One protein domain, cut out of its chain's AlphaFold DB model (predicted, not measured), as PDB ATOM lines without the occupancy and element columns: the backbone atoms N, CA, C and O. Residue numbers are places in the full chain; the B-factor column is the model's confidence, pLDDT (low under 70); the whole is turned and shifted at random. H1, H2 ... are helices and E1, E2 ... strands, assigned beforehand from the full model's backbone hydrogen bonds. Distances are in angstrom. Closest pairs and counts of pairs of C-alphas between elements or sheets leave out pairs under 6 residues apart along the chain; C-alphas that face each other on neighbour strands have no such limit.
ATOM      1  N   GLN A   7     146.317 179.539 128.807       71.31
ATOM      2  CA  GLN A   7     147.702 180.021 128.774       71.31
ATOM      3  C   GLN A   7     147.905 181.231 129.697       71.31
ATOM      4  O   GLN A   7     148.926 181.295 130.382       71.31
ATOM      5  N   ASN A   8     146.922 182.132 129.786       76.31
ATOM      6  CA  ASN A   8     146.974 183.282 130.693       76.31
ATOM      7  C   ASN A   8     146.905 182.849 132.166       76.31
ATOM      8  O   ASN A   8     147.581 183.436 133.009       76.31
ATOM      9  N   ASP A   9     146.173 181.774 132.483       77.69
ATOM     10  CA  ASP A   9     146.132 181.206 133.841       77.69
ATOM     11  C   ASP A   9     147.506 180.743 134.346       77.69
ATOM     12  O   ASP A   9     147.753 180.720 135.552       77.69
ATOM     13  N   ARG A  10     148.427 180.397 133.436       79.00
ATOM     14  CA  ARG A  10     149.792 179.997 133.806       79.00
ATOM     15  C   ARG A  10     150.672 181.179 134.212       79.00
ATOM     16  O   ARG A  10     151.702 180.947 134.839       79.00
ATOM     17  N   GLN A  11     150.290 182.408 133.854       84.56
ATOM     18  CA  GLN A  11     151.017 183.625 134.230       84.56
ATOM     19  C   GLN A  11     150.675 184.069 135.657       84.56
ATOM     20  O   GLN A  11     151.565 184.480 136.396       84.56
ATOM     21  N   SER A  12     149.406 183.950 136.058       89.69
ATOM     22  CA  SER A  12     148.973 184.097 137.452       89.69
ATOM     23  C   SER A  12     147.677 183.330 137.683       89.69
ATOM     24  O   SER A  12     146.640 183.614 137.069       89.69
ATOM     25  N   VAL A  13     147.721 182.389 138.628       93.25
ATOM     26  CA  VAL A  13     146.543 181.617 139.022       93.25
ATOM     27  C   VAL A  13     145.583 182.516 139.796       93.25
ATOM     28  O   VAL A  13     144.373 182.428 139.587       93.25
ATOM     29  N   THR A  14     146.096 183.440 140.616       93.25
ATOM     30  CA  THR A  14     145.289 184.451 141.325       93.25
ATOM     31  C   THR A  14     144.439 185.275 140.357       93.25
ATOM     32  O   THR A  14     143.230 185.419 140.558       93.25
ATOM     33  N   VAL A  15     145.027 185.795 139.271       91.81
ATOM     34  CA  VAL A  15     144.271 186.582 138.281       91.81
ATOM     35  C   VAL A  15     143.252 185.708 137.545       91.81
ATOM     36  O   VAL A  15     142.113 186.140 137.334       91.81
ATOM     37  N   GLY A  16     143.604 184.456 137.237       94.06
ATOM     38  CA  GLY A  16     142.678 183.481 136.661       94.06
ATOM     39  C   GLY A  16     141.472 183.179 137.562       94.06
ATOM     40  O   GLY A  16     140.333 183.133 137.080       94.06
ATOM     41  N   ILE A  17     141.689 183.029 138.875       95.00
ATOM     42  CA  ILE A  17     140.629 182.874 139.886       95.00
ATOM     43  C   ILE A  17     139.756 184.136 139.932       95.00
ATOM     44  O   ILE A  17     138.532 184.048 139.806       95.00
ATOM     45  N   ASN A  18     140.366 185.316 140.061       93.88
ATOM     46  CA  ASN A  18     139.649 186.591 140.173       93.88
ATOM     47  C   ASN A  18     138.796 186.895 138.933       93.88
ATOM     48  O   ASN A  18     137.670 187.382 139.056       93.88
ATOM     49  N   THR A  19     139.294 186.552 137.743       93.38
ATOM     50  CA  THR A  19     138.561 186.694 136.480       93.38
ATOM     51  C   THR A  19     137.280 185.861 136.487       93.38
ATOM     52  O   THR A  19     136.200 186.384 136.204       93.38
ATOM     53  N   ARG A  20     137.369 184.589 136.891       93.44
ATOM     54  CA  ARG A  20     136.210 183.685 136.981       93.44
ATOM     55  C   ARG A  20     135.226 184.115 138.064       93.44
ATOM     56  O   ARG A  20     134.025 184.130 137.817       93.44
ATOM     57  N   LEU A  21     135.714 184.559 139.225       94.19
ATOM     58  CA  LEU A  21     134.866 185.143 140.273       94.19
ATOM     59  C   LEU A  21     134.093 186.367 139.760       94.19
ATOM     60  O   LEU A  21     132.912 186.523 140.068       94.19
ATOM     61  N   SER A  22     134.742 187.230 138.974       93.69
ATOM     62  CA  SER A  22     134.105 188.397 138.354       93.69
ATOM     63  C   SER A  22     133.023 187.989 137.349       93.69
ATOM     64  O   SER A  22     131.914 188.515 137.403       93.69
ATOM     65  N   GLN A  23     133.304 187.017 136.474       93.31
ATOM     66  CA  GLN A  23     132.323 186.481 135.519       93.31
ATOM     67  C   GLN A  23     131.099 185.887 136.226       93.31
ATOM     68  O   GLN A  23     129.967 186.206 135.875       93.31
ATOM     69  N   LEU A  24     131.325 185.095 137.269       93.75
ATOM     70  CA  LEU A  24     130.276 184.428 138.036       93.75
ATOM     71  C   LEU A  24     129.367 185.440 138.756       93.75
ATOM     72  O   LEU A  24     128.145 185.328 138.713       93.75
ATOM     73  N   ARG A  25     129.948 186.506 139.324       90.44
ATOM     74  CA  ARG A  25     129.181 187.619 139.916       90.44
ATOM     75  C   ARG A  25     128.372 188.398 138.882       90.44
ATOM     76  O   ARG A  25     127.250 188.791 139.178       90.44
ATOM     77  N   LYS A  26     128.908 188.609 137.673       92.88
ATOM     78  CA  LYS A  26     128.168 189.254 136.568       92.88
ATOM     79  C   LYS A  26     126.943 188.445 136.135       92.88
ATOM     80  O   LYS A  26     125.992 189.026 135.632       92.88
ATOM     81  N   GLN A  27     126.956 187.132 136.361       92.69
ATOM     82  CA  GLN A  27     125.818 186.238 136.138       92.69
ATOM     83  C   GLN A  27     124.850 186.181 137.337       92.69
ATOM     84  O   GLN A  27     123.895 185.414 137.312       92.69
ATOM     85  N   GLY A  28     125.081 186.963 138.400       92.31
ATOM     86  CA  GLY A  28     124.234 186.975 139.598       92.31
ATOM     87  C   GLY A  28     124.421 185.771 140.528       92.31
ATOM     88  O   GLY A  28     123.613 185.568 141.434       92.31
ATOM     89  N   LEU A  29     125.474 184.974 140.330       93.25
ATOM     90  CA  LEU A  29     125.764 183.794 141.143       93.25
ATOM     91  C   LEU A  29     126.695 184.133 142.319       93.25
ATOM     92  O   LEU A  29     127.514 185.059 142.264       93.25
ATOM     93  N   VAL A  30     126.598 183.340 143.388       92.25
ATOM     94  CA  VAL A  30     127.479 183.414 144.559       92.25
ATOM     95  C   VAL A  30     128.569 182.345 144.431       92.25
ATOM     96  O   VAL A  30     128.236 181.168 144.289       92.25
ATOM     97  N   PRO A  31     129.866 182.707 144.477       94.81
ATOM     98  CA  PRO A  31     130.944 181.725 144.440       94.81
ATOM     99  C   PRO A  31     130.871 180.752 145.620       94.81
ATOM    100  O   PRO A  31     130.751 181.193 146.760       94.81
ATOM    101  N   ALA A  32     131.000 179.456 145.345       94.94
ATOM    102  CA  ALA A  32     130.871 178.395 146.344       94.94
ATOM    103  C   ALA A  32     132.114 177.501 146.460       94.94
ATOM    104  O   ALA A  32     132.418 177.024 147.549       94.94
ATOM    105  N   LEU A  33     132.858 177.283 145.370       95.75
ATOM    106  CA  LEU A  33     134.067 176.456 145.383       95.75
ATOM    107  C   LEU A  33     135.037 176.899 144.289       95.75
ATOM    108  O   LEU A  33     134.641 177.081 143.141       95.75
ATOM    109  N   ILE A  34     136.321 177.025 144.619       97.00
ATOM    110  CA  ILE A  34     137.400 177.160 143.632       97.00
ATOM    111  C   ILE A  34     138.023 175.783 143.429       97.00
ATOM    112  O   ILE A  34     138.357 175.102 144.395       97.00
ATOM    113  N   ARG A  35     138.204 175.370 142.179       97.31
ATOM    114  CA  ARG A  35     138.801 174.084 141.808       97.31
ATOM    115  C   ARG A  35     140.042 174.335 140.975       97.31
ATOM    116  O   ARG A  35     139.995 175.071 139.989       97.31
ATOM    117  N   LEU A  36     141.143 173.712 141.374       96.75
ATOM    118  CA  LEU A  36     142.424 173.802 140.689       96.75
ATOM    119  C   LEU A  36     142.841 172.417 140.209       96.75
ATOM    120  O   LEU A  36     142.971 171.486 141.005       96.75
ATOM    121  N   GLY A  37     143.112 172.301 138.911       95.62
ATOM    122  CA  GLY A  37     143.786 171.137 138.350       95.62
ATOM    123  C   GLY A  37     145.195 170.957 138.916       95.62
ATOM    124  O   GLY A  37     145.724 171.833 139.606       95.62
ATOM    125  N   LYS A  38     145.838 169.826 138.612       94.94
ATOM    126  CA  LYS A  38     147.170 169.477 139.146       94.94
ATOM    127  C   LYS A  38     148.236 170.549 138.875       94.94
ATOM    128  O   LYS A  38     148.938 170.976 139.793       94.94
ATOM    129  N   ASP A  39     148.331 171.024 137.636       93.81
ATOM    130  CA  ASP A  39     149.337 172.023 137.255       93.81
ATOM    131  C   ASP A  39     149.041 173.394 137.870       93.81
ATOM    132  O   ASP A  39     149.934 174.038 138.422       93.81
ATOM    133  N   HIS A  40     147.773 173.807 137.860       95.19
ATOM    134  CA  HIS A  40     147.333 175.074 138.450       95.19
ATOM    135  C   HIS A  40     147.441 175.070 139.976       95.19
ATOM    136  O   HIS A  40     147.753 176.095 140.567       95.19
ATOM    137  N   THR A  41     147.286 173.910 140.617       95.62
ATOM    138  CA  THR A  41     147.589 173.728 142.042       95.62
ATOM    139  C   THR A  41     149.061 174.016 142.312       95.62
ATOM    140  O   THR A  41     149.379 174.805 143.195       95.62
ATOM    141  N   ARG A  42     149.977 173.419 141.539       94.56
ATOM    142  CA  ARG A  42     151.419 173.648 141.719       94.56
ATOM    143  C   ARG A  42     151.794 175.115 141.505       94.56
ATOM    144  O   ARG A  42     152.577 175.654 142.283       94.56
ATOM    145  N   LEU A  43     151.245 175.747 140.468       94.75
ATOM    146  CA  LEU A  43     151.482 177.163 140.185       94.75
ATOM    147  C   LEU A  43     150.948 178.060 141.304       94.75
ATOM    148  O   LEU A  43     151.684 178.913 141.781       94.75
ATOM    149  N   PHE A  44     149.729 177.806 141.782       94.31
ATOM    150  CA  PHE A  44     149.120 178.544 142.887       94.31
ATOM    151  C   PHE A  44     149.941 178.451 144.173       94.31
ATOM    152  O   PHE A  44     150.218 179.456 144.819       94.31
ATOM    153  N   LEU A  45     150.368 177.240 144.544       92.88
ATOM    154  CA  LEU A  45     151.194 177.044 145.733       92.88
ATOM    155  C   LEU A  45     152.504 177.831 145.617       92.88
ATOM    156  O   LEU A  45     152.868 178.544 146.547       92.88
ATOM    157  N   ARG A  46     153.161 177.782 144.450       92.00
ATOM    158  CA  ARG A  46     154.372 178.565 144.174       92.00
ATOM    159  C   ARG A  46     154.121 180.073 144.257       92.00
ATOM    160  O   ARG A  46     154.936 180.772 144.849       92.00
ATOM    161  N   GLU A  47     153.020 180.557 143.685       91.62
ATOM    162  CA  GLU A  47     152.617 181.972 143.702       91.62
ATOM    163  C   GLU A  47     152.447 182.502 145.134       91.62
ATOM    164  O   GLU A  47     152.783 183.648 145.414       91.62
ATOM    165  N   HIS A  48     152.018 181.642 146.063       89.88
ATOM    166  CA  HIS A  48     151.801 181.981 147.471       89.88
ATOM    167  C   HIS A  48     152.909 181.498 148.419       89.88
ATOM    168  O   HIS A  48     152.713 181.479 149.635       89.88
ATOM    169  N   GLY A  49     154.069 181.090 147.891       88.94
ATOM    170  CA  GLY A  49     155.215 180.661 148.703       88.94
ATOM    171  C   GLY A  49     154.987 179.371 149.503       88.94
ATOM    172  O   GLY A  49     155.671 179.127 150.493       88.94
ATOM    173  N   LEU A  50     154.028 178.538 149.096       89.12
ATOM    174  CA  LEU A  50     153.714 177.257 149.720       89.12
ATOM    175  C   LEU A  50     154.435 176.120 148.986       89.12
ATOM    176  O   LEU A  50     154.331 175.974 147.770       89.12
ATOM    177  N   SER A  51     155.141 175.264 149.725       88.44
ATOM    178  CA  SER A  51     155.834 174.105 149.138       88.44
ATOM    179  C   SER A  51     154.908 172.910 148.881       88.44
ATOM    180  O   SER A  51     155.213 172.056 148.052       88.44
ATOM    181  N   PHE A  52     153.784 172.827 149.594       91.06
ATOM    182  CA  PHE A  52     152.825 171.726 149.522       91.06
ATOM    183  C   PHE A  52     151.414 172.206 149.872       91.06
ATOM    184  O   PHE A  52     151.241 173.278 150.453       91.06
ATOM    185  N   ILE A  53     150.405 171.398 149.530       91.88
ATOM    186  CA  ILE A  53     149.015 171.654 149.925       91.88
ATOM    187  C   ILE A  53     148.934 171.582 151.456       91.88
ATOM    188  O   ILE A  53     149.196 170.515 152.018       91.88
ATOM    189  N   PRO A  54     148.578 172.677 152.143       87.69
ATOM    190  CA  PRO A  54     148.538 172.685 153.596       87.69
ATOM    191  C   PRO A  54     147.414 171.781 154.109       87.69
ATOM    192  O   PRO A  54     146.256 171.924 153.726       87.69
ATOM    193  N   ASN A  55     147.758 170.859 155.009       84.56
ATOM    194  CA  ASN A  55     146.813 170.002 155.736       84.56
ATOM    195  C   ASN A  55     146.460 170.553 157.133       84.56
ATOM    196  O   ASN A  55     145.633 169.983 157.844       84.56
ATOM    197  N   ARG A  56     147.117 171.642 157.539       85.00
ATOM    198  CA  ARG A  56     146.933 172.382 158.791       85.00
ATOM    199  C   ARG A  56     147.198 173.857 158.520       85.00
ATOM    200  O   ARG A  56     147.885 174.180 157.549       85.00
ATOM    201  N   LYS A  57     146.717 174.727 159.412       83.12
ATOM    202  CA  LYS A  57     146.940 176.174 159.329       83.12
ATOM    203  C   LYS A  57     148.436 176.480 159.154       83.12
ATOM    204  O   LYS A  57     149.218 176.151 160.052       83.12
ATOM    205  N   PRO A  58     148.848 177.109 158.038       80.19
ATOM    206  CA  PRO A  58     150.219 177.574 157.874       80.19
ATOM    207  C   PRO A  58     150.578 178.581 158.968       80.19
ATOM    208  O   PRO A  58     149.738 179.387 159.369       80.19
ATOM    209  N   ARG A  59     151.832 178.556 159.444       75.38
ATOM    210  CA  ARG A  59     152.317 179.514 160.460       75.38
ATOM    211  C   ARG A  59     152.205 180.963 159.985       75.38
ATOM    212  O   ARG A  59     151.904 181.839 160.784       75.38
ATOM    213  N   ALA A  60     152.418 181.182 158.692       69.88
ATOM    214  CA  ALA A  60     152.173 182.441 158.017       69.88
ATOM    215  C   ALA A  60     151.480 182.145 156.686       69.88
ATOM    216  O   ALA A  60     151.915 181.267 155.936       69.88
ATOM    217  N   LEU A  61     150.395 182.862 156.408       70.12
ATOM    218  CA  LEU A  61     149.864 182.974 155.057       70.12
ATOM    219  C   LEU A  61     150.552 184.181 154.429       70.12
ATOM    220  O   LEU A  61     150.527 185.266 154.998       70.12
ATOM    221  N   VAL A  62     151.207 183.973 153.291       67.38
ATOM    222  CA  VAL A  62     151.999 185.012 152.607       67.38
ATOM    223  C   VAL A  62     151.098 185.976 151.822       67.38
ATOM    224  O   VAL A  62     151.567 186.951 151.249       67.38
ATOM    225  N   SER A  63     149.794 185.709 151.746       79.00
ATOM    226  CA  SER A  63     148.881 186.453 150.880       79.00
ATOM    227  C   SER A  63     147.588 186.807 151.594       79.00
ATOM    228  O   SER A  63     146.905 185.924 152.109       79.00
ATOM    229  N   ASP A  64     147.242 188.095 151.556       79.75
ATOM    230  CA  ASP A  64     146.102 188.687 152.270       79.75
ATOM    231  C   ASP A  64     144.750 188.109 151.844       79.75
ATOM    232  O   ASP A  64     143.783 188.087 152.604       79.75
ATOM    233  N   HIS A  65     144.662 187.612 150.614       85.94
ATOM    234  CA  HIS A  65     143.462 186.976 150.083       85.94
ATOM    235  C   HIS A  65     143.385 185.478 150.385       85.94
ATOM    236  O   HIS A  65     142.467 184.830 149.894       85.94
ATOM    237  N   LEU A  66     144.302 184.900 151.160       91.00
ATOM    238  CA  LEU A  66     144.188 183.522 151.635       91.00
ATOM    239  C   LEU A  66     143.809 183.516 153.106       91.00
ATOM    240  O   LEU A  66     144.415 184.194 153.929       91.00
ATOM    241  N   VAL A  67     142.810 182.709 153.440       91.06
ATOM    242  CA  VAL A  67     142.293 182.583 154.801       91.06
ATOM    243  C   VAL A  67     142.249 181.107 155.158       91.06
ATOM    244  O   VAL A  67     141.854 180.273 154.348       91.06
ATOM    245  N   TRP A  68     142.667 180.766 156.373       90.69
ATOM    246  CA  TRP A  68     142.476 179.418 156.895       90.69
ATOM    247  C   TRP A  68     141.122 179.319 157.587       90.69
ATOM    248  O   TRP A  68     140.887 180.060 158.541       90.69
ATOM    249  N   ASP A  69     140.268 178.396 157.151       90.06
ATOM    250  CA  ASP A  69     139.043 178.057 157.871       90.06
ATOM    251  C   ASP A  69     139.359 177.029 158.976       90.06
ATOM    252  O   ASP A  69     139.690 175.879 158.663       90.06
ATOM    253  N   PRO A  70     139.281 177.407 160.267       86.50
ATOM    254  CA  PRO A  70     139.563 176.491 161.366       86.50
ATOM    255  C   PRO A  70     138.477 175.423 161.556       86.50
ATOM    256  O   PRO A  70     138.774 174.392 162.152       86.50
ATOM    257  N   VAL A  71     137.251 175.640 161.062       88.19
ATOM    258  CA  VAL A  71     136.122 174.714 161.244       88.19
ATOM    259  C   VAL A  71     136.239 173.548 160.272       88.19
ATOM    260  O   VAL A  71     136.176 172.389 160.673       88.19
ATOM    261  N   THR A  72     136.452 173.847 158.989       86.50
ATOM    262  CA  THR A  72     136.593 172.806 157.959       86.50
ATOM    263  C   THR A  72     138.039 172.361 157.740       86.50
ATOM    264  O   THR A  72     138.274 171.395 157.011       86.50
ATOM    265  N   ASN A  73     139.003 173.030 158.387       87.31
ATOM    266  CA  ASN A  73     140.442 172.789 158.266       87.31
ATOM    267  C   ASN A  73     140.919 172.858 156.801       87.31
ATOM    268  O   ASN A  73     141.661 171.998 156.321       87.31
ATOM    269  N   ARG A  74     140.442 173.877 156.074       89.06
ATOM    270  CA  ARG A  74     140.709 174.094 154.645       89.06
ATOM    271  C   ARG A  74     141.278 175.481 154.391       89.06
ATOM    272  O   ARG A  74     140.993 176.438 155.109       89.06
ATOM    273  N   LEU A  75     142.058 175.582 153.316       92.00
ATOM    274  CA  LEU A  75     142.456 176.871 152.775       92.00
ATOM    275  C   LEU A  75     141.313 177.443 151.935       92.00
ATOM    276  O   LEU A  75     140.808 176.789 151.018       92.00
ATOM    277  N   CYS A  76     140.943 178.674 152.250       93.56
ATOM    278  CA  CYS A  76     139.903 179.424 151.579       93.56
ATOM    279  C   CYS A  76     140.479 180.681 150.926       93.56
ATOM    280  O   CYS A  76     141.541 181.188 151.293       93.56
ATOM    281  N   TYR A  77     139.742 181.186 149.947       93.81
ATOM    282  CA  TYR A  77     140.082 182.360 149.172       93.81
ATOM    283  C   TYR A  77     139.165 183.527 149.543       93.81
ATOM    284  O   TYR A  77     137.935 183.404 149.560       93.81
ATOM    285  N   THR A  78     139.779 184.686 149.761       89.00
ATOM    286  CA  THR A  78     139.217 185.966 150.209       89.00
ATOM    287  C   THR A  78     138.514 185.905 151.569       89.00
ATOM    288  O   THR A  78     138.259 184.836 152.122       89.00
ATOM    289  N   SER A  79     138.125 187.069 152.095       81.88
ATOM    290  CA  SER A  79     137.307 187.187 153.312       81.88
ATOM    291  C   SER A  79     135.938 186.505 153.212       81.88
ATOM    292  O   SER A  79     135.310 186.249 154.232       81.88
ATOM    293  N   ARG A  80     135.477 186.164 152.000       85.38
ATOM    294  CA  ARG A  80     134.248 185.385 151.779       85.38
ATOM    295  C   ARG A  80     134.418 183.883 152.026       85.38
ATOM    296  O   ARG A  80     133.472 183.141 151.804       85.38
ATOM    297  N   MET A  81     135.609 183.444 152.440       91.12
ATOM    298  CA  MET A  81     135.914 182.061 152.809       91.12
ATOM    299  C   MET A  81     135.524 181.035 151.733       91.12
ATOM    300  O   MET A  81     134.999 179.970 152.042       91.12
ATOM    301  N   ILE A  82     135.809 181.332 150.462       94.62
ATOM    302  CA  ILE A  82     135.489 180.414 149.361       94.62
ATOM    303  C   ILE A  82     136.483 179.242 149.410       94.62
ATOM    304  O   ILE A  82     137.677 179.482 149.217       94.62
ATOM    305  N   PRO A  83     136.055 177.993 149.657       94.94
ATOM    306  CA  PRO A  83     136.974 176.867 149.775       94.94
ATOM    307  C   PRO A  83     137.728 176.609 148.467       94.94
ATOM    308  O   PRO A  83     137.197 176.810 147.372       94.94
ATOM    309  N   ILE A  84     138.968 176.127 148.585       95.75
ATOM    310  CA  ILE A  84     139.800 175.730 147.446       95.75
ATOM    311  C   ILE A  84     139.972 174.209 147.443       95.75
ATOM    312  O   ILE A  84     140.480 173.616 148.396       95.75
ATOM    313  N   ARG A  85     139.582 173.568 146.341       95.94
ATOM    314  CA  ARG A  85     139.879 172.168 146.042       95.94
ATOM    315  C   ARG A  85     141.125 172.084 145.171       95.94
ATOM    316  O   ARG A  85     141.115 172.487 144.008       95.94
ATOM    317  N   PHE A  86     142.180 171.524 145.744       95.94
ATOM    318  CA  PHE A  86     143.443 171.267 145.065       95.94
ATOM    319  C   PHE A  86     143.447 169.918 144.345       95.94
ATOM    320  O   PHE A  86     142.755 168.989 144.762       95.94
ATOM    321  N   ASN A  87     144.291 169.803 143.317       95.56
ATOM    322  CA  ASN A  87     144.509 168.586 142.530       95.56
ATOM    323  C   ASN A  87     143.207 167.932 142.046       95.56
ATOM    324  O   ASN A  87     143.027 166.718 142.157       95.56
ATOM    325  N   ASP A  88     142.288 168.729 141.513       95.75
ATOM    326  CA  ASP A  88     141.062 168.189 140.949       95.75
ATOM    327  C   ASP A  88     141.369 167.368 139.688       95.75
ATOM    328  O   ASP A  88     141.846 167.900 138.687       95.75
ATOM    329  N   LEU A  89     141.119 166.058 139.754       92.25
ATOM    330  CA  LEU A  89     141.447 165.111 138.683       92.25
ATOM    331  C   LEU A  89     140.579 165.291 137.433       92.25
ATOM    332  O   LEU A  89     140.954 164.817 136.367       92.25
ATOM    333  N   LEU A  90     139.435 165.970 137.554       92.81
ATOM    334  CA  LEU A  90     138.504 166.202 136.449       92.81
ATOM    335  C   LEU A  90     138.777 167.529 135.725       92.81
ATOM    336  O   LEU A  90     138.021 167.910 134.835       92.81
ATOM    337  N   LEU A  91     139.823 168.263 136.122       90.62
ATOM    338  CA  LEU A  91     140.093 169.616 135.654       90.62
ATOM    339  C   LEU A  91     141.580 169.806 135.333       90.62
ATOM    340  O   LEU A  91     142.451 169.578 136.166       90.62
ATOM    341  N   HIS A  92     141.883 170.319 134.140       85.81
ATOM    342  CA  HIS A  92     143.251 170.710 133.766       85.81
ATOM    343  C   HIS A  92     143.585 172.173 134.128       85.81
ATOM    344  O   HIS A  92     144.757 172.538 134.225       85.81
ATOM    345  N   GLY A  93     142.561 173.003 134.350       92.25
ATOM    346  CA  GLY A  93     142.642 174.454 134.534       92.25
ATOM    347  C   GLY A  93     142.221 174.958 135.919       92.25
ATOM    348  O   GLY A  93     142.398 174.291 136.940       92.25
ATOM    349  N   ILE A  94     141.618 176.145 135.913       94.81
ATOM    350  CA  ILE A  94     140.915 176.750 137.047       94.81
ATOM    351  C   ILE A  94     139.415 176.707 136.743       94.81
ATOM    352  O   ILE A  94     138.990 177.052 135.636       94.81
ATOM    353  N   ALA A  95     138.607 176.338 137.729       95.19
ATOM    354  CA  ALA A  95     137.159 176.469 137.679       95.19
ATOM    355  C   ALA A  95     136.655 177.103 138.976       95.19
ATOM    356  O   ALA A  95     137.259 176.943 140.038       95.19
ATOM    357  N   VAL A  96     135.549 177.834 138.881       95.50
ATOM    358  CA  VAL A  96     134.842 178.366 140.044       95.50
ATOM    359  C   VAL A  96     133.392 177.941 139.926       95.50
ATOM    360  O   VAL A  96     132.744 178.226 138.922       95.50
ATOM    361  N   GLU A  97     132.903 177.242 140.939       95.31
ATOM    362  CA  GLU A  97     131.509 176.839 141.038       95.31
ATOM    363  C   GLU A  97     130.701 177.952 141.695       95.31
ATOM    364  O   GLU A  97     131.153 178.605 142.644       95.31
ATOM    365  N   GLY A  98     129.506 178.175 141.161       93.12
ATOM    366  CA  GLY A  98     128.573 179.191 141.619       93.12
ATOM    367  C   GLY A  98     127.274 178.554 142.061       93.12
ATOM    368  O   GLY A  98     126.825 177.580 141.463       93.12
ATOM    369  N   THR A  99     126.658 179.123 143.087       91.81
ATOM    370  CA  THR A  99     125.301 178.769 143.500       91.81
ATOM    371  C   THR A  99     124.376 179.953 143.278       91.81
ATOM    372  O   THR A  99     124.788 181.115 143.358       91.81
ATOM    373  N   SER A 100     123.114 179.663 142.977       86.25
ATOM    374  CA  SER A 100     122.086 180.695 142.959       86.25
ATOM    375  C   SER A 100     121.832 181.188 144.390       86.25
ATOM    376  O   SER A 100     121.765 180.357 145.301       86.25
TER     377      SER A 100
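Overview. This is residues 7 to 100 of the 106 residues of an uncharacterized protein of Ammonifex sp (UniProt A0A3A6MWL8). A strongly twisted sheet of five strands has the long helix H1 packed over one face at its E1 and E5 side, while the shorter helix H2 sits past the end of E1 and meets the first residues of H1. From H2 a long stretch with no named element, residues 48 to 65, leads round to E2 at the other edge of the sheet. The printed part has 94 residues, with two named helices and five named strands in the order H1, E1, H2, E2, E3, E4, E5, of mixed class. The sheet runs E2, E3, E4, E1, E5 and is mixed, with E4 and E1 parallel and the other neighbours antiparallel. The whole is compact, with a radius of gyration of the C-alphas of 12.6 A and spans of 37 by 31 by 24 A.

Along the chain. In the sheet, E2 is residues 66 to 69, E3 residues 74 to 77 and E4 residues 82 to 85. E1 is residues 30 to 36, 18.2 A long, and E5 is residues 94 to 99, 17.0 A long, ending with C-alpha 99 at (125.301, 178.769, 143.500). H1, residues 13 to 26, begins with C-alpha 13 at (146.543, 181.617, 139.022) and is 20.0 A long. H2, residues 38 to 47, is 14.4 A long.

Arrangement. E2, E3 and E4 form a meander, each strand the antiparallel neighbour of the one before, in two hairpins; N 67 and O 76 are 2.9 A apart, and N 77 and O 82 are 2.8 A apart. The pairing of E4 is staggered: residues 82 to 83 pair with E3, and residues 84 to 85 with E1. E4 and E1 are parallel at 25 degrees, with N 34 and O 83 2.9 A apart. E1 and the edge strand E5 are antiparallel at 155 degrees, with N 32 and O 97 2.8 A apart. H1 is on the sheet in two layers, a helix on one face of a sheet, at a height of 8.7 A over E1 and E5. On the local plane it stands at 28 degrees to E1, only just along the strands. The closest C-alphas of H1 and E5 are those of Arg 20 and Val 96, 6.3 A apart. H2 only grazes the sheet, with its residues 38 to 44. H1 touches H2 with residues 13 to 14 alone, about perpendicular at 73 degrees; their closest C-alphas, of Val 13 and Phe 44, are 5.6 A apart. E1, H2 and E2 make a split strand-helix-strand unit, two strands running the same way with E3 and E4 between them, and its crossover is right-handed. In H1 and H2 every O i to N i+4 pair is within hydrogen-bond range.

Size, cuts and confidence. The two C-alphas farthest apart, of Gln 27 and Arg 59, are 36.6 A apart. The printed part has no cut, and the link from H2 to E2 is long, 18 residues. The mean pLDDT of the printed part is 90.0; residues 60 and 62 are under 70.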